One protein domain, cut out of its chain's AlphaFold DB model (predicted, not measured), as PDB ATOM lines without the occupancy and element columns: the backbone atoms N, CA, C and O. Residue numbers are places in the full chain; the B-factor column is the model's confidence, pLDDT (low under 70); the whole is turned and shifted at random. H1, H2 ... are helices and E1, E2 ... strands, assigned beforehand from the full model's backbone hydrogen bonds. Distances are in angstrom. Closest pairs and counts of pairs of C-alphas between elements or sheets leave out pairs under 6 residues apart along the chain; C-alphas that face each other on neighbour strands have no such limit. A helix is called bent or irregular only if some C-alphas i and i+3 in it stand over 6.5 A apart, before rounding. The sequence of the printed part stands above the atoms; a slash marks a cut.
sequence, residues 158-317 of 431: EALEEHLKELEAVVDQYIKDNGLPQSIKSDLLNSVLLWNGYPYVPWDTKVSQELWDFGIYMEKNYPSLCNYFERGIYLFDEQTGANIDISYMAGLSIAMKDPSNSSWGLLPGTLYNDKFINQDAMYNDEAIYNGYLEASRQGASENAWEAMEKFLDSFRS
ATOM      1  N   GLU A 158     294.629  90.055 286.903       87.25
ATOM      2  CA  GLU A 158     293.716  88.899 286.864       87.25
ATOM      3  C   GLU A 158     292.998  88.835 285.514       87.25
ATOM      4  O   GLU A 158     292.962  87.778 284.893       87.25
ATOM      5  N   ALA A 159     292.512  89.977 285.015       85.12
ATOM      6  CA  ALA A 159     291.867  90.054 283.710       85.12
ATOM      7  C   ALA A 159     292.804  89.579 282.587       85.12
ATOM      8  O   ALA A 159     292.394  88.753 281.773       85.12
ATOM      9  N   LEU A 160     294.065  90.032 282.571       90.50
ATOM     10  CA  LEU A 160     295.053  89.582 281.587       90.50
ATOM     11  C   LEU A 160     295.252  88.061 281.634       90.50
ATOM     12  O   LEU A 160     295.232  87.412 280.595       90.50
ATOM     13  N   GLU A 161     295.399  87.481 282.827       91.62
ATOM     14  CA  GLU A 161     295.556  86.031 282.980       91.62
ATOM     15  C   GLU A 161     294.346  85.255 282.442       91.62
ATOM     16  O   GLU A 161     294.503  84.258 281.735       91.62
ATOM     17  N   GLU A 162     293.133  85.707 282.765       90.12
ATOM     18  CA  GLU A 162     291.896  85.089 282.283       90.12
ATOM     19  C   GLU A 162     291.804  85.144 280.753       90.12
ATOM     20  O   GLU A 162     291.537  84.123 280.117       90.12
ATOM     21  N   HIS A 163     292.103  86.300 280.153       90.56
ATOM     22  CA  HIS A 163     292.060  86.479 278.701       90.56
ATOM     23  C   HIS A 163     293.165  85.676 277.998       90.56
ATOM     24  O   HIS A 163     292.935  85.140 276.915       90.56
ATOM     25  N   LEU A 164     294.354  85.533 278.602       94.88
ATOM     26  CA  LEU A 164     295.433  84.692 278.068       94.88
ATOM     27  C   LEU A 164     295.038  83.212 278.042       94.88
ATOM     28  O   LEU A 164     295.306  82.526 277.053       94.88
ATOM     29  N   LYS A 165     294.373  82.726 279.095       94.44
ATOM     30  CA  LYS A 165     293.834  81.357 279.157       94.44
ATOM     31  C   LYS A 165     292.720  81.141 278.138       94.44
ATOM     32  O   LYS A 165     292.672  80.095 277.491       94.44
ATOM     33  N   GLU A 166     291.836  82.124 277.972       93.38
ATOM     34  CA  GLU A 166     290.779  82.062 276.961       93.38
ATOM     35  C   GLU A 166     291.368  82.026 275.546       93.38
ATOM     36  O   GLU A 166     290.988  81.169 274.746       93.38
ATOM     37  N   LEU A 167     292.346  82.888 275.248       95.50
ATOM     38  CA  LEU A 167     293.014  82.918 273.948       95.50
ATOM     39  C   LEU A 167     293.699  81.591 273.634       95.50
ATOM     40  O   LEU A 167     293.532  81.066 272.533       95.50
ATOM     41  N   GLU A 168     294.434  81.028 274.593       96.88
ATOM     42  CA  GLU A 168     295.078  79.730 274.419       96.88
ATOM     43  C   GLU A 168     294.052  78.638 274.083       96.88
ATOM     44  O   GLU A 168     294.232  77.889 273.119       96.88
ATOM     45  N   ALA A 169     292.932  78.596 274.812       96.62
ATOM     46  CA  ALA A 169     291.861  77.637 274.564       96.62
ATOM     47  C   ALA A 169     291.221  77.817 273.176       96.62
ATOM     48  O   ALA A 169     290.929  76.827 272.495       96.62
ATOM     49  N   VAL A 170     291.023  79.062 272.725       96.56
ATOM     50  CA  VAL A 170     290.501  79.356 271.382       96.56
ATOM     51  C   VAL A 170     291.483  78.909 270.300       96.56
ATOM     52  O   VAL A 170     291.056  78.289 269.321       96.56
ATOM     53  N   VAL A 171     292.780  79.172 270.475       97.00
ATOM     54  CA  VAL A 171     293.834  78.726 269.551       97.00
ATOM     55  C   VAL A 171     293.871  77.200 269.474       97.00
ATOM     56  O   VAL A 171     293.844  76.644 268.375       97.00
ATOM     57  N   ASP A 172     293.858  76.504 270.612       96.75
ATOM     58  CA  ASP A 172     293.876  75.038 270.657       96.75
ATOM     59  C   ASP A 172     292.653  74.429 269.959       96.75
ATOM     60  O   ASP A 172     292.766  73.461 269.193       96.75
ATOM     61  N   GLN A 173     291.477  75.021 270.176       96.38
ATOM     62  CA  GLN A 173     290.245  74.601 269.523       96.38
ATOM     63  C   GLN A 173     290.286  74.877 268.012       96.38
ATOM     64  O   GLN A 173     289.903  74.007 267.228       96.38
ATOM     65  N   TYR A 174     290.812  76.028 267.583       96.50
ATOM     66  CA  TYR A 174     290.975  76.369 266.169       96.50
ATOM     67  C   TYR A 174     291.946  75.420 265.454       96.50
ATOM     68  O   TYR A 174     291.633  74.931 264.365       96.50
ATOM     69  N   ILE A 175     293.089  75.098 266.074       96.88
ATOM     70  CA  ILE A 175     294.056  74.125 265.546       96.88
ATOM     71  C   ILE A 175     293.380  72.768 265.337       96.88
ATOM     72  O   ILE A 175     293.517  72.153 264.276       96.88
ATOM     73  N   LYS A 176     292.618  72.312 266.336       96.12
ATOM     74  CA  LYS A 176     291.902  71.035 266.294       96.12
ATOM     75  C   LYS A 176     290.831  71.001 265.205       96.12
ATOM     76  O   LYS A 176     290.771  70.025 264.458       96.12
ATOM     77  N   ASP A 177     290.003  72.038 265.108       95.19
ATOM     78  CA  ASP A 177     288.878  72.083 264.168       95.19
ATOM     79  C   ASP A 177     289.326  72.197 262.708       95.19
ATOM     80  O   ASP A 177     288.649  71.686 261.815       95.19
ATOM     81  N   ASN A 178     290.492  72.800 262.468       94.88
ATOM     82  CA  ASN A 178     291.053  72.981 261.128       94.88
ATOM     83  C   ASN A 178     292.140  71.951 260.772       94.88
ATOM     84  O   ASN A 178     292.698  72.004 259.678       94.88
ATOM     85  N   GLY A 179     292.446  71.000 261.664       94.62
ATOM     86  CA  GLY A 179     293.459  69.965 261.423       94.62
ATOM     87  C   GLY A 179     294.876  70.519 261.231       94.62
ATOM     88  O   GLY A 179     295.660  69.942 260.476       94.62
ATOM     89  N   LEU A 180     295.194  71.640 261.882       94.88
ATOM     90  CA  LEU A 180     296.492  72.307 261.782       94.88
ATOM     91  C   LEU A 180     297.550  71.608 262.662       94.88
ATOM     92  O   LEU A 180     297.212  70.972 263.665       94.88
ATOM     93  N   PRO A 181     298.847  71.700 262.318       94.44
ATOM     94  CA  PRO A 181     299.910  71.162 263.159       94.44
ATOM     95  C   PRO A 181     300.100  72.009 264.424       94.44
ATOM     96  O   PRO A 181     300.097  73.233 264.360       94.44
ATOM     97  N   GLN A 182     300.375  71.369 265.563       94.00
ATOM     98  CA  GLN A 182     300.614  72.061 266.843       94.00
ATOM     99  C   GLN A 182     301.792  73.049 266.812       94.00
ATOM    100  O   GLN A 182     301.819  74.003 267.581       94.00
ATOM    101  N   SER A 183     302.734  72.878 265.883       93.81
ATOM    102  CA  SER A 183     303.855  73.806 265.694       93.81
ATOM    103  C   SER A 183     303.431  75.229 265.312       93.81
ATOM    104  O   SER A 183     304.245  76.133 265.441       93.81
ATOM    105  N   ILE A 184     302.196  75.446 264.836       93.81
ATOM    106  CA  ILE A 184     301.689  76.783 264.485       93.81
ATOM    107  C   ILE A 184     301.128  77.551 265.694       93.81
ATOM    108  O   ILE A 184     300.821  78.734 265.570       93.81
ATOM    109  N   LYS A 185     300.983  76.911 266.866       95.44
ATOM    110  CA  LYS A 185     300.344  77.513 268.049       95.44
ATOM    111  C   LYS A 185     300.979  78.845 268.448       95.44
ATOM    112  O   LYS A 185     300.261  79.825 268.619       95.44
ATOM    113  N   SER A 186     302.310  78.901 268.522       93.38
ATOM    114  CA  SER A 186     303.038  80.133 268.853       93.38
ATOM    115  C   SER A 186     302.789  81.248 267.838       93.38
ATOM    116  O   SER A 186     302.614  82.396 268.232       93.38
ATOM    117  N   ASP A 187     302.722  80.918 266.545       92.12
ATOM    118  CA  ASP A 187     302.451  81.909 265.501       92.12
ATOM    119  C   ASP A 187     301.020  82.457 265.618       92.12
ATOM    120  O   ASP A 187     300.820  83.663 265.496       92.12
ATOM    121  N   LEU A 188     300.032  81.598 265.908       93.50
ATOM    122  CA  LEU A 188     298.641  82.017 266.118       93.50
ATOM    123  C   LEU A 188     298.499  82.915 267.355       93.50
ATOM    124  O   LEU A 188     297.877  83.972 267.267       93.50
ATOM    125  N   LEU A 189     299.117  82.539 268.480       93.69
ATOM    126  CA  LEU A 189     299.139  83.362 269.695       93.69
ATOM    127  C   LEU A 189     299.773  84.732 269.429       93.69
ATOM    128  O   LEU A 189     299.159  85.761 269.704       93.69
ATOM    129  N   ASN A 190     300.966  84.754 268.829       90.88
ATOM    130  CA  ASN A 190     301.681  85.995 268.529       90.88
ATOM    131  C   ASN A 190     300.907  86.879 267.544       90.88
ATOM    132  O   ASN A 190     300.923  88.097 267.695       90.88
ATOM    133  N   SER A 191     300.195  86.285 266.577       86.44
ATOM    134  CA  SER A 191     299.393  87.042 265.606       86.44
ATOM    135  C   SER A 191     298.269  87.862 266.244       86.44
ATOM    136  O   SER A 191     297.863  88.860 265.665       86.44
ATOM    137  N   VAL A 192     297.804  87.482 267.438       87.00
ATOM    138  CA  VAL A 192     296.787  88.224 268.199       87.00
ATOM    139  C   VAL A 192     297.432  89.121 269.256       87.00
ATOM    140  O   VAL A 192     297.105  90.298 269.341       87.00
ATOM    141  N   LEU A 193     298.380  88.592 270.036       85.56
ATOM    142  CA  LEU A 193     299.000  89.303 271.166       85.56
ATOM    143  C   LEU A 193     299.893  90.475 270.750       85.56
ATOM    144  O   LEU A 193     300.049  91.432 271.503       85.56
ATOM    145  N   LEU A 194     300.494  90.391 269.563       77.19
ATOM    146  CA  LEU A 194     301.386  91.417 269.021       77.19
ATOM    147  C   LEU A 194     300.750  92.163 267.849       77.19
ATOM    148  O   LEU A 194     301.453  92.805 267.071       77.19
ATOM    149  N   TRP A 195     299.425  92.077 267.718       65.88
ATOM    150  CA  TRP A 195     298.692  92.744 266.648       65.88
ATOM    151  C   TRP A 195     298.765  94.274 266.740       65.88
ATOM    152  O   TRP A 195     298.569  94.963 265.738       65.88
ATOM    153  N   ASN A 196     299.062  94.820 267.927       62.50
ATOM    154  CA  ASN A 196     299.135  96.260 268.127       62.50
ATOM    155  C   ASN A 196     300.130  96.902 267.143       62.50
ATOM    156  O   ASN A 196     301.324  96.594 267.124       62.50
ATOM    157  N   GLY A 197     299.616  97.827 266.333       54.25
ATOM    158  CA  GLY A 197     300.371  98.562 265.328       54.25
ATOM    159  C   GLY A 197     301.203  99.670 265.956       54.25
ATOM    160  O   GLY A 197     300.964 100.843 265.661       54.25
ATOM    161  N   TYR A 198     302.167  99.314 266.812       65.25
ATOM    162  CA  TYR A 198     303.185 100.269 267.235       65.25
ATOM    163  C   TYR A 198     303.821 100.886 265.977       65.25
ATOM    164  O   TYR A 198     304.048 100.176 264.990       65.25
ATOM    165  N   PRO A 199     304.117 102.199 265.979       54.41
ATOM    166  CA  PRO A 199     304.693 102.870 264.815       54.41
ATOM    167  C   PRO A 199     305.949 102.165 264.293       54.41
ATOM    168  O   PRO A 199     306.169 102.103 263.083       54.41
ATOM    169  N   TYR A 200     306.724 101.599 265.218       60.19
ATOM    170  CA  TYR A 200     307.902 100.788 264.977       60.19
ATOM    171  C   TYR A 200     307.970  99.671 266.023       60.19
ATOM    172  O   TYR A 200     307.752  99.933 267.206       60.19
ATOM    173  N   VAL A 201     308.281  98.448 265.589       71.62
ATOM    174  CA  VAL A 201     308.505  97.293 266.467       71.62
ATOM    175  C   VAL A 201     309.850  96.648 266.143       71.62
ATOM    176  O   VAL A 201     310.194  96.545 264.966       71.62
ATOM    177  N   PRO A 202     310.609  96.196 267.153       68.88
ATOM    178  CA  PRO A 202     311.868  95.492 266.939       68.88
ATOM    179  C   PRO A 202     311.712  93.960 266.823       68.88
ATOM    180  O   PRO A 202     312.712  93.254 266.731       68.88
ATOM    181  N   TRP A 203     310.482  93.429 266.842       77.69
ATOM    182  CA  TRP A 203     310.192  92.005 266.630       77.69
ATOM    183  C   TRP A 203     309.606  91.735 265.241       77.69
ATOM    184  O   TRP A 203     308.879  92.554 264.675       77.69
ATOM    185  N   ASP A 204     309.869  90.539 264.715       73.69
ATOM    186  CA  ASP A 204     309.305  90.103 263.441       73.69
ATOM    187  C   ASP A 204     307.802  89.836 263.554       73.69
ATOM    188  O   ASP A 204     307.331  89.108 264.430       73.69
ATOM    189  N   THR A 205     307.039  90.377 262.604       72.81
ATOM    190  CA  THR A 205     305.616  90.065 262.448       72.81
ATOM    191  C   THR A 205     305.441  89.098 261.288       72.81
ATOM    192  O   THR A 205     305.626  89.450 260.121       72.81
ATOM    193  N   LYS A 206     305.087  87.849 261.598       78.12
ATOM    194  CA  LYS A 206     304.818  86.835 260.579       78.12
ATOM    195  C   LYS A 206     303.440  87.066 259.964       78.12
ATOM    196  O   LYS A 206     302.449  87.178 260.676       78.12
ATOM    197  N   VAL A 207     303.376  87.067 258.635       76.38
ATOM    198  CA  VAL A 207     302.120  87.159 257.882       76.38
ATOM    199  C   VAL A 207     301.980  85.917 257.007       76.38
ATOM    200  O   VAL A 207     302.854  85.617 256.194       76.38
ATOM    201  N   SER A 208     300.883  85.180 257.176       80.94
ATOM    202  CA  SER A 208     300.503  84.061 256.308       80.94
ATOM    203  C   SER A 208     298.984  84.003 256.160       80.94
ATOM    204  O   SER A 208     298.258  84.626 256.938       80.94
ATOM    205  N   GLN A 209     298.493  83.255 255.166       79.62
ATOM    206  CA  GLN A 209     297.051  83.097 254.960       79.62
ATOM    207  C   GLN A 209     296.384  82.448 256.179       79.62
ATOM    208  O   GLN A 209     295.301  82.853 256.573       79.62
ATOM    209  N   GLU A 210     297.055  81.491 256.817       86.06
ATOM    210  CA  GLU A 210     296.562  80.811 258.013       86.06
ATOM    211  C   GLU A 210     296.387  81.772 259.197       86.06
ATOM    212  O   GLU A 210     295.386  81.686 259.906       86.06
ATOM    213  N   LEU A 211     297.340  82.692 259.397       86.38
ATOM    214  CA  LEU A 211     297.257  83.716 260.447       86.38
ATOM    215  C   LEU A 211     296.161  84.738 260.137       86.38
ATOM    216  O   LEU A 211     295.411  85.131 261.025       86.38
ATOM    217  N   TRP A 212     296.023  85.116 258.866       79.12
ATOM    218  CA  TRP A 212     294.961  86.010 258.415       79.12
ATOM    219  C   TRP A 212     293.564  85.406 258.618       79.12
ATOM    220  O   TRP A 212     292.670  86.051 259.164       79.12
ATOM    221  N   ASP A 213     293.382  84.143 258.228       83.00
ATOM    222  CA  ASP A 213     292.126  83.415 258.404       83.00
ATOM    223  C   ASP A 213     291.781  83.253 259.891       83.00
ATOM    224  O   ASP A 213     290.611  83.355 260.273       83.00
ATOM    225  N   PHE A 214     292.795  83.057 260.742       90.75
ATOM    226  CA  PHE A 214     292.612  83.034 262.189       90.75
ATOM    227  C   PHE A 214     292.192  84.399 262.749       90.75
ATOM    228  O   PHE A 214     291.266  84.448 263.556       90.75
ATOM    229  N   GLY A 215     292.785  85.499 262.278       83.75
ATOM    230  CA  GLY A 215     292.355  86.859 262.625       83.75
ATOM    231  C   GLY A 215     290.875  87.094 262.299       83.75
ATOM    232  O   GLY A 215     290.092  87.437 263.183       83.75
ATOM    233  N   ILE A 216     290.443  86.765 261.075       78.31
ATOM    234  CA  ILE A 216     289.021  86.835 260.675       78.31
ATOM    235  C   ILE A 216     288.142  85.959 261.580       78.31
ATOM    236  O   ILE A 216     287.015  86.324 261.933       78.31
ATOM    237  N   TYR A 217     288.621  84.766 261.939       85.38
ATOM    238  CA  TYR A 217     287.910  83.872 262.846       85.38
ATOM    239  C   TYR A 217     287.751  84.481 264.248       85.38
ATOM    240  O   TYR A 217     286.649  84.405 264.801       85.38
ATOM    241  N   MET A 218     288.797  85.105 264.795       82.81
ATOM    242  CA  MET A 218     288.779  85.795 266.088       82.81
ATOM    243  C   MET A 218     287.810  86.977 266.076       82.81
ATOM    244  O   MET A 218     286.899  87.007 266.901       82.81
ATOM    245  N   GLU A 219     287.914  87.875 265.095       74.50
ATOM    246  CA  GLU A 219     287.016  89.029 264.946       74.50
ATOM    247  C   GLU A 219     285.540  88.603 264.890       74.50
ATOM    248  O   GLU A 219     284.663  89.215 265.503       74.50
ATOM    249  N   LYS A 220     285.247  87.518 264.165       73.38
ATOM    250  CA  LYS A 220     283.875  87.053 263.951       73.38
ATOM    251  C   LYS A 220     283.281  86.314 265.150       73.38
ATOM    252  O   LYS A 220     282.077  86.422 265.391       73.38
ATOM    253  N   ASN A 221     284.074  85.485 265.826       78.00
ATOM    254  CA  ASN A 221     283.562  84.542 266.827       78.00
ATOM    255  C   ASN A 221     283.881  84.959 268.267       78.00
ATOM    256  O   ASN A 221     283.106  84.624 269.161       78.00
ATOM    257  N   TYR A 222     284.961  85.716 268.472       78.75
ATOM    258  CA  TYR A 222     285.442  86.184 269.774       78.75
ATOM    259  C   TYR A 222     285.777  87.687 269.730       78.75
ATOM    260  O   TYR A 222     286.895  88.080 270.066       78.75
ATOM    261  N   PRO A 223     284.826  88.554 269.328       67.44
ATOM    262  CA  PRO A 223     285.099  89.971 269.108       67.44
ATOM    263  C   PRO A 223     285.625  90.674 270.364       67.44
ATOM    264  O   PRO A 223     286.516  91.503 270.242       67.44
ATOM    265  N   SER A 224     285.127  90.357 271.564       69.75
ATOM    266  CA  SER A 224     285.615  90.970 272.812       69.75
ATOM    267  C   SER A 224     287.070  90.609 273.105       69.75
ATOM    268  O   SER A 224     287.869  91.487 273.410       69.75
ATOM    269  N   LEU A 225     287.426  89.334 272.939       79.50
ATOM    270  CA  LEU A 225     288.784  88.838 273.156       79.50
ATOM    271  C   LEU A 225     289.760  89.394 272.112       79.50
ATOM    272  O   LEU A 225     290.848  89.841 272.460       79.50
ATOM    273  N   CYS A 226     289.342  89.428 270.840       77.81
ATOM    274  CA  CYS A 226     290.090  90.066 269.756       77.81
ATOM    275  C   CYS A 226     290.354  91.541 270.096       77.81
ATOM    276  O   CYS A 226     291.498  91.963 270.205       77.81
ATOM    277  N   ASN A 227     289.297  92.290 270.420       71.94
ATOM    278  CA  ASN A 227     289.387  93.697 270.806       71.94
ATOM    279  C   ASN A 227     290.279  93.958 272.027       71.94
ATOM    280  O   ASN A 227     290.845  95.047 272.111       71.94
ATOM    281  N   TYR A 228     290.344  93.038 272.993       78.31
ATOM    282  CA  TYR A 228     291.216  93.167 274.161       78.31
ATOM    283  C   TYR A 228     292.694  93.142 273.745       78.31
ATOM    284  O   TYR A 228     293.454  94.028 274.132       78.31
ATOM    285  N   PHE A 229     293.079  92.175 272.903       82.00
ATOM    286  CA  PHE A 229     294.469  91.957 272.485       82.00
ATOM    287  C   PHE A 229     294.934  92.785 271.287       82.00
ATOM    288  O   PHE A 229     296.132  92.989 271.123       82.00
ATOM    289  N   GLU A 230     294.021  93.342 270.491       70.62
ATOM    290  CA  GLU A 230     294.355  94.270 269.399       70.62
ATOM    291  C   GLU A 230     295.083  95.547 269.869       70.62
ATOM    292  O   GLU A 230     295.463  96.388 269.053       70.62
ATOM    293  N   ARG A 231     295.271  95.730 271.180       68.62
ATOM    294  CA  ARG A 231     295.747  96.962 271.809       68.62
ATOM    295  C   ARG A 231     296.982  96.712 272.658       68.62
ATOM    296  O   ARG A 231     297.260  95.595 273.082       68.62
ATOM    297  N   GLY A 232     297.673  97.802 272.985       74.25
ATOM    298  CA  GLY A 232     298.618  97.807 274.093       74.25
ATOM    299  C   GLY A 232     297.895  97.415 275.382       74.25
ATOM    300  O   GLY A 232     296.871  98.017 275.736       74.25
ATOM    301  N   ILE A 233     298.407  96.384 276.044       84.94
ATOM    302  CA  ILE A 233     297.956  95.925 277.353       84.94
ATOM    303  C   ILE A 233     298.805  96.654 278.380       84.94
ATOM    304  O   ILE A 233     300.027  96.546 278.363       84.94
ATOM    305  N   TYR A 234     298.157  97.382 279.283       85.62
ATOM    306  CA  TYR A 234     298.842  98.179 280.293       85.62
ATOM    307  C   TYR A 234     298.492  97.674 281.683       85.62
ATOM    308  O   TYR A 234     297.319  97.445 281.982       85.62
ATOM    309  N   LEU A 235     299.501  97.546 282.540       87.06
ATOM    310  CA  LEU A 235     299.310  97.281 283.961       87.06
ATOM    311  C   LEU A 235     299.869  98.432 284.783       87.06
ATOM    312  O   LEU A 235     300.984  98.893 284.546       87.06
ATOM    313  N   PHE A 236     299.068  98.897 285.738       82.19
ATOM    314  CA  PHE A 236     299.475  99.923 286.683       82.19
ATOM    315  C   PHE A 236     300.224  99.269 287.843       82.19
ATOM    316  O   PHE A 236     299.675  98.429 288.556       82.19
ATOM    317  N   ASP A 237     301.481  99.652 288.019       78.31
ATOM    318  CA  ASP A 237     302.309  99.222 289.135       78.31
ATOM    319  C   ASP A 237     302.071 100.160 290.322       78.31
ATOM    320  O   ASP A 237     302.576 101.282 290.368       78.31
ATOM    321  N   GLU A 238     301.286  99.703 291.299       76.25
ATOM    322  CA  GLU A 238     300.963 100.491 292.492       76.25
ATOM    323  C   GLU A 238     302.196 100.836 293.343       76.25
ATOM    324  O   GLU A 238     302.159 101.827 294.074       76.25
ATOM    325  N   GLN A 239     303.289 100.059 293.259       68.75
ATOM    326  CA  GLN A 239     304.508 100.333 294.029       68.75
ATOM    327  C   GLN A 239     305.231 101.576 293.508       68.75
ATOM    328  O   GLN A 239     305.769 102.356 294.295       68.75
ATOM    329  N   THR A 240     305.243 101.755 292.187       65.25
ATOM    330  CA  THR A 240     305.956 102.855 291.520       65.25
ATOM    331  C   THR A 240     305.037 103.983 291.075       65.25
ATOM    332  O   THR A 240     305.501 105.094 290.830       65.25
ATOM    333  N   GLY A 241     303.729 103.734 291.019       70.25
ATOM    334  CA  GLY A 241     302.738 104.684 290.527       70.25
ATOM    335  C   GLY A 241     302.780 104.873 289.009       70.25
ATOM    336  O   GLY A 241     302.294 105.896 288.526       70.25
ATOM    337  N   ALA A 242     303.355 103.918 288.273       76.50
ATOM    338  CA  ALA A 242     303.598 104.011 286.837       76.50
ATOM    339  C   ALA A 242     302.896 102.889 286.058       76.50
ATOM    340  O   ALA A 242     302.662 101.795 286.570       76.50
ATOM    341  N   ASN A 243     302.569 103.148 284.789       81.50
ATOM    342  CA  ASN A 243     302.053 102.116 283.887       81.50
ATOM    343  C   ASN A 243     303.200 101.344 283.227       81.50
ATOM    344  O   ASN A 243     304.262 101.906 282.963       81.50
ATOM    345  N   ILE A 244     302.957 100.076 282.911       84.56
ATOM    346  CA  ILE A 244     303.854  99.196 282.159       84.56
ATOM    347  C   ILE A 244     303.099  98.706 280.921       84.56
ATOM    348  O   ILE A 244     302.018  98.136 281.067       84.56
ATOM    349  N   ASP A 245     303.644  98.911 279.718       88.12
ATOM    350  CA  ASP A 245     303.118  98.309 278.485       88.12
ATOM    351  C   ASP A 245     303.595  96.850 278.366       88.12
ATOM    352  O   ASP A 245     304.737  96.556 278.000       88.12
ATOM    353  N   ILE A 246     302.701  95.930 278.712       91.38
ATOM    354  CA  ILE A 246     302.932  94.486 278.752       91.38
ATOM    355  C   ILE A 246     302.982  93.885 277.347       91.38
ATOM    356  O   ILE A 246     303.736  92.942 277.109       91.38
ATOM    357  N   SER A 247     302.225  94.440 276.398       88.50
ATOM    358  CA  SER A 247     302.273  94.001 274.999       88.50
ATOM    359  C   SER A 247     303.628  94.322 274.377       88.50
ATOM    360  O   SER A 247     304.225  93.465 273.722       88.50
ATOM    361  N   TYR A 248     304.154  95.521 274.639       85.50
ATOM    362  CA  TYR A 248     305.482  95.912 274.171       85.50
ATOM    363  C   TYR A 248     306.590  95.086 274.838       85.50
ATOM    364  O   TYR A 248     307.499  94.607 274.159       85.50
ATOM    365  N   MET A 249     306.475  94.854 276.151       89.62
ATOM    366  CA  MET A 249     307.369  93.968 276.906       89.62
ATOM    367  C   MET A 249     307.443  92.570 276.277       89.62
ATOM    368  O   MET A 249     308.532  92.078 275.981       89.62
ATOM    369  N   ALA A 250     306.290  91.957 275.997       91.81
ATOM    370  CA  ALA A 250     306.226  90.615 275.428       91.81
ATOM    371  C   ALA A 250     306.858  90.539 274.029       91.81
ATOM    372  O   ALA A 250     307.580  89.587 273.721       91.81
ATOM    373  N   GLY A 251     306.623  91.555 273.193       88.25
ATOM    374  CA  GLY A 251     307.251  91.667 271.878       88.25
ATOM    375  C   GLY A 251     308.778  91.756 271.965       88.25
ATOM    376  O   GLY A 251     309.484  91.038 271.253       88.25
ATOM    377  N   LEU A 252     309.303  92.565 272.889       83.50
ATOM    378  CA  LEU A 252     310.743  92.663 273.143       83.50
ATOM    379  C   LEU A 252     311.344  91.336 273.617       83.50
ATOM    380  O   LEU A 252     312.381  90.922 273.099       83.50
ATOM    381  N   SER A 253     310.688  90.633 274.541       87.81
ATOM    382  CA  SER A 253     311.144  89.318 275.009       87.81
ATOM    383  C   SER A 253     311.218  88.276 273.887       87.81
ATOM    384  O   SER A 253     312.075  87.396 273.931       87.81
ATOM    385  N   ILE A 254     310.379  88.368 272.851       89.19
ATOM    386  CA  ILE A 254     310.521  87.516 271.660       89.19
ATOM    387  C   ILE A 254     311.701  87.960 270.801       89.19
ATOM    388  O   ILE A 254     312.462  87.116 270.329       89.19
ATOM    389  N   ALA A 255     311.875  89.265 270.587       83.38
ATOM    390  CA  ALA A 255     312.983  89.772 269.783       83.38
ATOM    391  C   ALA A 255     314.351  89.381 270.374       83.38
ATOM    392  O   ALA A 255     315.266  89.050 269.622       83.38
ATOM    393  N   MET A 256     314.469  89.314 271.705       78.12
ATOM    394  CA  MET A 256     315.674  88.857 272.416       78.12
ATOM    395  C   MET A 256     316.010  87.366 272.210       78.12
ATOM    396  O   MET A 256     317.051  86.908 272.677       78.12
ATOM    397  N   LYS A 257     315.160  86.579 271.529       82.12
ATOM    398  CA  LYS A 257     315.516  85.205 271.126       82.12
ATOM    399  C   LYS A 257     316.645  85.178 270.103       82.12
ATOM    400  O   LYS A 257     317.372  84.186 270.039       82.12
ATOM    401  N   ASP A 258     316.756  86.212 269.269       72.81
ATOM    402  CA  ASP A 258     317.887  86.340 268.359       72.81
ATOM    403  C   ASP A 258     319.135  86.708 269.182       72.81
ATOM    404  O   ASP A 258     319.139  87.752 269.831       72.81
ATOM    405  N   PRO A 259     320.212  85.902 269.164       64.56
ATOM    406  CA  PRO A 259     321.431  86.193 269.920       64.56
ATOM    407  C   PRO A 259     322.115  87.509 269.523       64.56
ATOM    408  O   PRO A 259     322.963  87.998 270.267       64.56
ATOM    409  N   SER A 260     321.799  88.057 268.343       63.94
ATOM    410  CA  SER A 260     322.271  89.372 267.894       63.94
ATOM    411  C   SER A 260     321.495  90.537 268.516       63.94
ATOM    412  O   SER A 260     321.988  91.666 268.519       63.94
ATOM    413  N   ASN A 261     320.334  90.260 269.112       62.72
ATOM    414  CA  ASN A 261     319.510  91.225 269.817       62.72
ATOM    415  C   ASN A 261     319.820  91.167 271.316       62.72
ATOM    416  O   ASN A 261     319.298  90.330 272.053       62.72
ATOM    417  N   SER A 262     320.658  92.083 271.800       57.50
ATOM    418  CA  SER A 262     320.699  92.359 273.239       57.50
ATOM    419  C   SER A 262     319.451  93.146 273.635       57.50
ATOM    420  O   SER A 262     318.890  93.867 272.807       57.50
ATOM    421  N   SER A 263     319.028  93.050 274.901       50.34
ATOM    422  CA  SER A 263     317.912  93.862 275.400       50.34
ATOM    423  C   SER A 263     318.114  95.337 275.049       50.34
ATOM    424  O   SER A 263     317.238  95.954 274.463       50.34
ATOM    425  N   TRP A 264     319.334  95.835 275.232       48.16
ATOM    426  CA  TRP A 264     319.762  97.194 274.907       48.16
ATOM    427  C   TRP A 264     319.756  97.539 273.410       48.16
ATOM    428  O   TRP A 264     319.465  98.678 273.058       48.16
ATOM    429  N   GLY A 265     320.024  96.580 272.518       50.78
ATOM    430  CA  GLY A 265     320.001  96.785 271.064       50.78
ATOM    431  C   GLY A 265     318.597  96.939 270.466       50.78
ATOM    432  O   GLY A 265     318.471  97.383 269.326       50.78
ATOM    433  N   LEU A 266     317.558  96.595 271.238       55.56
ATOM    434  CA  LEU A 266     316.146  96.641 270.843       55.56
ATOM    435  C   LEU A 266     315.430  97.938 271.248       55.56
ATOM    436  O   LEU A 266     314.248  98.109 270.936       55.56
ATOM    437  N   LEU A 267     316.120  98.866 271.917       53.19
ATOM    438  CA  LEU A 267     315.624 100.232 272.054       53.19
ATOM    439  C   LEU A 267     315.568 100.873 270.652       53.19
ATOM    440  O   LEU A 267     316.527 100.755 269.886       53.19
ATOM    441  N   PRO A 268     314.468 101.552 270.275       47.12
ATOM    442  CA  PRO A 268     314.341 102.260 269.010       47.12
ATOM    443  C   PRO A 268     315.275 103.474 269.022       47.12
ATOM    444  O   PRO A 268     314.902 104.599 269.339       47.12
ATOM    445  N   GLY A 269     316.536 103.204 268.710       44.75
ATOM    446  CA  GLY A 269     317.622 104.169 268.633       44.75
ATOM    447  C   GLY A 269     318.854 103.630 267.909       44.75
ATOM    448  O   GLY A 269     319.888 104.288 267.921       44.75
ATOM    449  N   THR A 270     318.762 102.478 267.246       37.38
ATOM    450  CA  THR A 270     319.832 101.937 266.406       37.38
ATOM    451  C   THR A 270     319.404 101.957 264.938       37.38
ATOM    452  O   THR A 270     318.291 101.583 264.571       37.38
ATOM    453  N   LEU A 271     320.291 102.480 264.087       37.47
ATOM    454  CA  LEU A 271     320.153 102.537 262.630       37.47
ATOM    455  C   LEU A 271     319.792 101.156 262.060       37.47
ATOM    456  O   LEU A 271     320.668 100.315 261.872       37.47
ATOM    457  N   TYR A 272     318.524 100.946 261.712       35.75
ATOM    458  CA  TYR A 272     318.110  99.832 260.861       35.75
ATOM    459  C   TYR A 272     317.875 100.375 259.444       35.75
ATOM    460  O   TYR A 272     316.912 101.100 259.192       35.75
ATOM    461  N   ASN A 273     318.781 100.062 258.510       33.84
ATOM    462  CA  ASN A 273     318.703 100.434 257.086       33.84
ATOM    463  C   ASN A 273     318.484 101.939 256.796       33.84
ATOM    464  O   ASN A 273     317.493 102.305 256.161       33.84
ATOM    465  N   ASP A 274     319.402 102.814 257.224       37.25
ATOM    466  CA  ASP A 274     319.429 104.249 256.857       37.25
ATOM    467  C   ASP A 274     318.158 105.066 257.198       37.25
ATOM    468  O   ASP A 274     317.983 106.189 256.717       37.25
ATOM    469  N   LYS A 275     317.265 104.553 258.053       35.38
ATOM    470  CA  LYS A 275     316.084 105.284 258.531       35.38
ATOM    471  C   LYS A 275     316.274 105.702 259.985       35.38
ATOM    472  O   LYS A 275     316.378 104.867 260.876       35.38
ATOM    473  N   PHE A 276     316.304 107.014 260.209       36.81
ATOM    474  CA  PHE A 276     316.239 107.615 261.540       36.81
ATOM    475  C   PHE A 276     314.895 107.239 262.174       36.81
ATOM    476  O   PHE A 276     313.842 107.687 261.717       36.81
ATOM    477  N   ILE A 277     314.926 106.399 263.203       44.50
ATOM    478  CA  ILE A 277     313.769 106.155 264.061       44.50
ATOM    479  C   ILE A 277     313.825 107.220 265.149       44.50
ATOM    480  O   ILE A 277     314.874 107.472 265.737       44.50
ATOM    481  N   ASN A 278     312.711 107.913 265.342       42.19
ATOM    482  CA  ASN A 278     312.644 109.069 266.217       42.19
ATOM    483  C   ASN A 278     312.800 108.615 267.683       42.19
ATOM    484  O   ASN A 278     311.851 108.076 268.252       42.19
ATOM    485  N   GLN A 279     313.988 108.825 268.272       45.88
ATOM    486  CA  GLN A 279     314.299 108.590 269.697       45.88
ATOM    487  C   GLN A 279     313.222 109.178 270.626       45.88
ATOM    488  O   GLN A 279     312.913 108.608 271.670       45.88
ATOM    489  N   ASP A 280     312.579 110.268 270.203       44.72
ATOM    490  CA  ASP A 280     311.542 110.969 270.954       44.72
ATOM    491  C   ASP A 280     310.319 110.104 271.308       44.72
ATOM    492  O   ASP A 280     309.658 110.379 272.302       44.72
ATOM    493  N   ALA A 281     309.963 109.070 270.540       45.28
ATOM    494  CA  ALA A 281     308.696 108.365 270.772       45.28
ATOM    495  C   ALA A 281     308.708 107.483 272.036       45.28
ATOM    496  O   ALA A 281     307.713 107.453 272.755       45.28
ATOM    497  N   MET A 282     309.823 106.801 272.333       49.69
ATOM    498  CA  MET A 282     309.932 105.932 273.516       49.69
ATOM    499  C   MET A 282     310.296 106.698 274.786       49.69
ATOM    500  O   MET A 282     309.776 106.383 275.849       49.69
ATOM    501  N   TYR A 283     311.135 107.733 274.684       49.47
ATOM    502  CA  TYR A 283     311.427 108.590 275.835       49.47
ATOM    503  C   TYR A 283     310.235 109.452 276.248       49.47
ATOM    504  O   TYR A 283     310.217 109.916 277.379       49.47
ATOM    505  N   ASN A 284     309.238 109.657 275.384       55.25
ATOM    506  CA  ASN A 284     308.015 110.382 275.735       55.25
ATOM    507  C   ASN A 284     306.850 109.466 276.153       55.25
ATOM    508  O   ASN A 284     305.809 109.985 276.562       55.25
ATOM    509  N   ASP A 285     307.007 108.139 276.078       68.06
ATOM    510  CA  ASP A 285     306.009 107.169 276.542       68.06
ATOM    511  C   ASP A 285     306.570 106.334 277.702       68.06
ATOM    512  O   ASP A 285     307.235 105.308 277.528       68.06
ATOM    513  N   GLU A 286     306.275 106.801 278.916       72.75
ATOM    514  CA  GLU A 286     306.659 106.166 280.178       72.75
ATOM    515  C   GLU A 286     306.270 104.680 280.238       72.75
ATOM    516  O   GLU A 286     307.036 103.862 280.753       72.75
ATOM    517  N   ALA A 287     305.111 104.303 279.689       78.12
ATOM    518  CA  ALA A 287     304.624 102.933 279.775       78.12
ATOM    519  C   ALA A 287     305.414 101.983 278.872       78.12
ATOM    520  O   ALA A 287     305.756 100.873 279.292       78.12
ATOM    521  N   ILE A 288     305.750 102.433 277.660       76.81
ATOM    522  CA  ILE A 288     306.590 101.675 276.725       76.81
ATOM    523  C   ILE A 288     308.004 101.512 277.295       76.81
ATOM    524  O   ILE A 288     308.550 100.406 277.274       76.81
ATOM    525  N   TYR A 289     308.585 102.570 277.869       73.19
ATOM    526  CA  TYR A 289     309.896 102.480 278.519       73.19
ATOM    527  C   TYR A 289     309.891 101.516 279.714       73.19
ATOM    528  O   TYR A 289     310.796 100.694 279.869       73.19
ATOM    529  N   ASN A 290     308.844 101.546 280.538       75.00
ATOM    530  CA  ASN A 290     308.702 100.597 281.639       75.00
ATOM    531  C   ASN A 290     308.545  99.151 281.151       75.00
ATOM    532  O   ASN A 290     309.116  98.249 281.769       75.00
ATOM    533  N   GLY A 291     307.825  98.931 280.045       80.62
ATOM    534  CA  GLY A 291     307.724  97.626 279.387       80.62
ATOM    535  C   GLY A 291     309.076  97.128 278.869       80.62
ATOM    536  O   GLY A 291     309.414  95.957 279.026       80.62
ATOM    537  N   TYR A 292     309.900  98.032 278.341       76.81
ATOM    538  CA  TYR A 292     311.272  97.733 277.936       76.81
ATOM    539  C   TYR A 292     312.166  97.256 279.089       76.81
ATOM    540  O   TYR A 292     312.844  96.227 278.984       76.81
ATOM    541  N   LEU A 293     312.157  97.986 280.205       73.38
ATOM    542  CA  LEU A 293     312.924  97.607 281.391       73.38
ATOM    543  C   LEU A 293     312.481  96.243 281.922       73.38
ATOM    544  O   LEU A 293     313.303  95.438 282.360       73.38
ATOM    545  N   GLU A 294     311.180  95.972 281.846       80.62
ATOM    546  CA  GLU A 294     310.620  94.701 282.272       80.62
ATOM    547  C   GLU A 294     311.046  93.541 281.371       80.62
ATOM    548  O   GLU A 294     311.484  92.506 281.874       80.62
ATOM    549  N   ALA A 295     311.027  93.734 280.052       78.50
ATOM    550  CA  ALA A 295     311.522  92.737 279.107       78.50
ATOM    551  C   ALA A 295     313.005  92.432 279.355       78.50
ATOM    552  O   ALA A 295     313.426  91.279 279.312       78.50
ATOM    553  N   SER A 296     313.794  93.459 279.683       71.88
ATOM    554  CA  SER A 296     315.216  93.314 280.018       71.88
ATOM    555  C   SER A 296     315.442  92.506 281.300       71.88
ATOM    556  O   SER A 296     316.416  91.763 281.388       71.88
ATOM    557  N   ARG A 297     314.542  92.623 282.285       73.50
ATOM    558  CA  ARG A 297     314.575  91.818 283.517       73.50
ATOM    559  C   ARG A 297     314.221  90.361 283.271       73.50
ATOM    560  O   ARG A 297     314.858  89.479 283.842       73.50
ATOM    561  N   GLN A 298     313.197  90.113 282.464       74.94
ATOM    562  CA  GLN A 298     312.705  88.759 282.217       74.94
ATOM    563  C   GLN A 298     313.526  87.998 281.183       74.94
ATOM    564  O   GLN A 298     313.598  86.769 281.230       74.94
ATOM    565  N   GLY A 299     314.165  88.722 280.267       75.69
ATOM    566  CA  GLY A 299     314.934  88.157 279.175       75.69
ATOM    567  C   GLY A 299     314.058  87.537 278.087       75.69
ATOM    568  O   GLY A 299     312.878  87.867 277.913       75.69
ATOM    569  N   ALA A 300     314.673  86.643 277.313       84.56
ATOM    570  CA  ALA A 300     314.051  86.039 276.145       84.56
ATOM    571  C   ALA A 300     312.917  85.059 276.509       84.56
ATOM    572  O   ALA A 300     312.993  84.319 277.494       84.56
ATOM    573  N   SER A 301     311.884  85.007 275.668       89.12
ATOM    574  CA  SER A 301     310.770  84.051 275.777       89.12
ATOM    575  C   SER A 301     310.416  83.452 274.425       89.12
ATOM    576  O   SER A 301     310.640  84.087 273.401       89.12
ATOM    577  N   GLU A 302     309.866  82.231 274.394       89.19
ATOM    578  CA  GLU A 302     309.609  81.512 273.140       89.19
ATOM    579  C   GLU A 302     308.535  82.201 272.292       89.19
ATOM    580  O   GLU A 302     308.637  82.220 271.060       89.19
ATOM    581  N   ASN A 303     307.520  82.758 272.955       91.88
ATOM    582  CA  ASN A 303     306.392  83.472 272.368       91.88
ATOM    583  C   ASN A 303     305.830  84.527 273.351       91.88
ATOM    584  O   ASN A 303     306.224  84.573 274.518       91.88
ATOM    585  N   ALA A 304     304.906  85.367 272.875       91.62
ATOM    586  CA  ALA A 304     304.360  86.491 273.634       91.62
ATOM    587  C   ALA A 304     303.536  86.022 274.836       91.62
ATOM    588  O   ALA A 304     303.590  86.635 275.896       91.62
ATOM    589  N   TRP A 305     302.802  84.920 274.675       95.38
ATOM    590  CA  TRP A 305     301.972  84.352 275.732       95.38
ATOM    591  C   TRP A 305     302.836  83.924 276.926       95.38
ATOM    592  O   TRP A 305     302.552  84.315 278.053       95.38
ATOM    593  N   GLU A 306     303.953  83.229 276.673       94.62
ATOM    594  CA  GLU A 306     304.903  82.817 277.719       94.62
ATOM    595  C   GLU A 306     305.551  84.027 278.408       94.62
ATOM    596  O   GLU A 306     305.723  84.027 279.625       94.62
ATOM    597  N   ALA A 307     305.895  85.076 277.652       93.88
ATOM    598  CA  ALA A 307     306.450  86.304 278.223       93.88
ATOM    599  C   ALA A 307     305.454  86.992 279.173       93.88
ATOM    600  O   ALA A 307     305.815  87.402 280.274       93.88
ATOM    601  N   MET A 308     304.183  87.088 278.773       95.56
ATOM    602  CA  MET A 308     303.136  87.681 279.607       95.56
ATOM    603  C   MET A 308     302.813  86.822 280.838       95.56
ATOM    604  O   MET A 308     302.578  87.374 281.911       95.56
ATOM    605  N   GLU A 309     302.834  85.492 280.717       94.88
ATOM    606  CA  GLU A 309     302.640  84.579 281.851       94.88
ATOM    607  C   GLU A 309     303.781  84.706 282.873       94.88
ATOM    608  O   GLU A 309     303.525  84.939 284.055       94.88
ATOM    609  N   LYS A 310     305.043  84.678 282.416       92.19
ATOM    610  CA  LYS A 310     306.225  84.920 283.265       92.19
ATOM    611  C   LYS A 310     306.151  86.260 283.988       92.19
ATOM    612  O   LYS A 310     306.468  86.338 285.178       92.19
ATOM    613  N   PHE A 311     305.716  87.307 283.285       92.62
ATOM    614  CA  PHE A 311     305.495  88.608 283.899       92.62
ATOM    615  C   PHE A 311     304.461  88.524 285.016       92.62
ATOM    616  O   PHE A 311     304.728  89.012 286.107       92.62
ATOM    617  N   LEU A 312     303.301  87.914 284.770       93.81
ATOM    618  CA  LEU A 312     302.231  87.823 285.763       93.81
ATOM    619  C   LEU A 312     302.665  87.048 287.012       93.81
ATOM    620  O   LEU A 312     302.348  87.471 288.127       93.81
ATOM    621  N   ASP A 313     303.421  85.963 286.836       90.50
ATOM    622  CA  ASP A 313     303.994  85.188 287.938       90.50
ATOM    623  C   ASP A 313     304.962  86.031 288.777       90.50
ATOM    624  O   ASP A 313     304.879  86.044 290.009       90.50
ATOM    625  N   SER A 314     305.847  86.780 288.111       86.06
ATOM    626  CA  SER A 314     306.766  87.714 288.763       86.06
ATOM    627  C   SER A 314     306.004  88.826 289.481       86.06
ATOM    628  O   SER A 314     306.181  89.000 290.679       86.06
ATOM    629  N   PHE A 315     305.100  89.522 288.788       87.06
ATOM    630  CA  PHE A 315     304.354  90.697 289.253       87.06
ATOM    631  C   PHE A 315     303.523  90.437 290.514       87.06
ATOM    632  O   PHE A 315     303.336  91.325 291.342       87.06
ATOM    633  N   ARG A 316     303.032  89.207 290.685       85.50
ATOM    634  CA  ARG A 316     302.257  88.791 291.866       85.50
ATOM    635  C   ARG A 316     303.127  88.349 293.035       85.50
ATOM    636  O   ARG A 316     302.614  88.176 294.143       85.50
ATOM    637  N   SER A 317     304.416  88.121 292.800       82.75
ATOM    638  CA  SER A 317     305.342  87.735 293.852       82.75
ATOM    639  C   SER A 317     305.464  88.863 294.881       82.75
ATOM    640  O   SER A 317     305.664  90.016 294.504       82.75
TER     641      SER A 317
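Overview. This is residues 158 to 317 of the 431 residues of the protein "DUF4280 domain-containing protein" of Clostridiaceae bacterium (UniProt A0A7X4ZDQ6). Two groups of crossed helices meet at H8: H1, H2, H3 and H4 make one group, and H5 and H7, with a small strand hairpin E1 E2 packed on H7, make the other. H5 lies nearest the middle, while the short H6 and the loose stretch of residues 256 to 279 lie at the periphery. The 160 printed residues include eight named helices and two strands, in the order H1 H2 H3 H4 E1 E2 H5 H6 H7 H8; the class is mostly helix, and the sheet E1 - E2 is antiparallel. The whole is compact, with a radius of gyration of the C-alphas of 15.8 A and spans of 44 by 40 by 26 A.

Arrangement. H1, residues 158 to 178, and H2, residues 182 to 193, form a helical hairpin: they touch at a steep tilt of 44 degrees, opposite ways, closest at the C-alphas of Val 171 and Leu 188, 6.8 A. H3, residues 209 to 221, touches H2 at a steep tilt of 59 degrees, closest at the C-alphas of Leu 188 and Leu 211, 6.1 A. H4, residues 223 to 229, touches H3 only at the corner, closest at the C-alphas of Met 218 and Cys 226, 5.8 A. E1, residues 234 to 237, and E2, residues 242 to 245, form an antiparallel hairpin, with N 235 and O 244 at 3.0 A and N 244 and O 235 at 2.8 A. H5, residues 246 to 255, and H7, residues 286 to 298, touch at a steep tilt of 46 degrees, closest at the C-alphas of Met 249 and Gly 291, 4.4 A. The closest C-alphas of E2 and H7 are those of Ile 244 and Ala 287, 4.5 A. H6, residues 280 to 283, touches H7 only at the corner, and only just, with 3 pairs of C-alphas within 8 A; the closest are those of Met 282 and Tyr 289, 6.1 A. H8, residues 304 to 315, touches H2, closest at the C-alphas of Asn 190 and Ala 304, 5.8 A. It also touches H5, closest at the C-alphas of Ala 250 and Ala 304, 4.9 A. H3 and H7 are apart. Every O i to N i+4 pair is within hydrogen-bond range in H1, H3, H4, H5, H7 and H8, against 5 of 8 in H2; H6 is too short for such a pair.

Along the chain. H1 begins at C-alpha 158, (293.716, 88.899, 286.864), and is 30.4 A long. H2, 17.8 A, is irregular: C-alphas 183 and 186 are 7.1 A apart. H3 is 18.0 A, H7 18.5 A and H8 16.2 A long; H8 ends at C-alpha 315, (304.354, 90.697, 289.253).

Size, cuts and confidence. The C-alphas farthest apart are those of Gly 179 and Thr 240, 46.3 A. The printed part has no cut; the links H2 to H3 and H5 to H6 are long. Mean pLDDT of the printed part is 77.6, and 39 residues are under 70, among them 259 to 285.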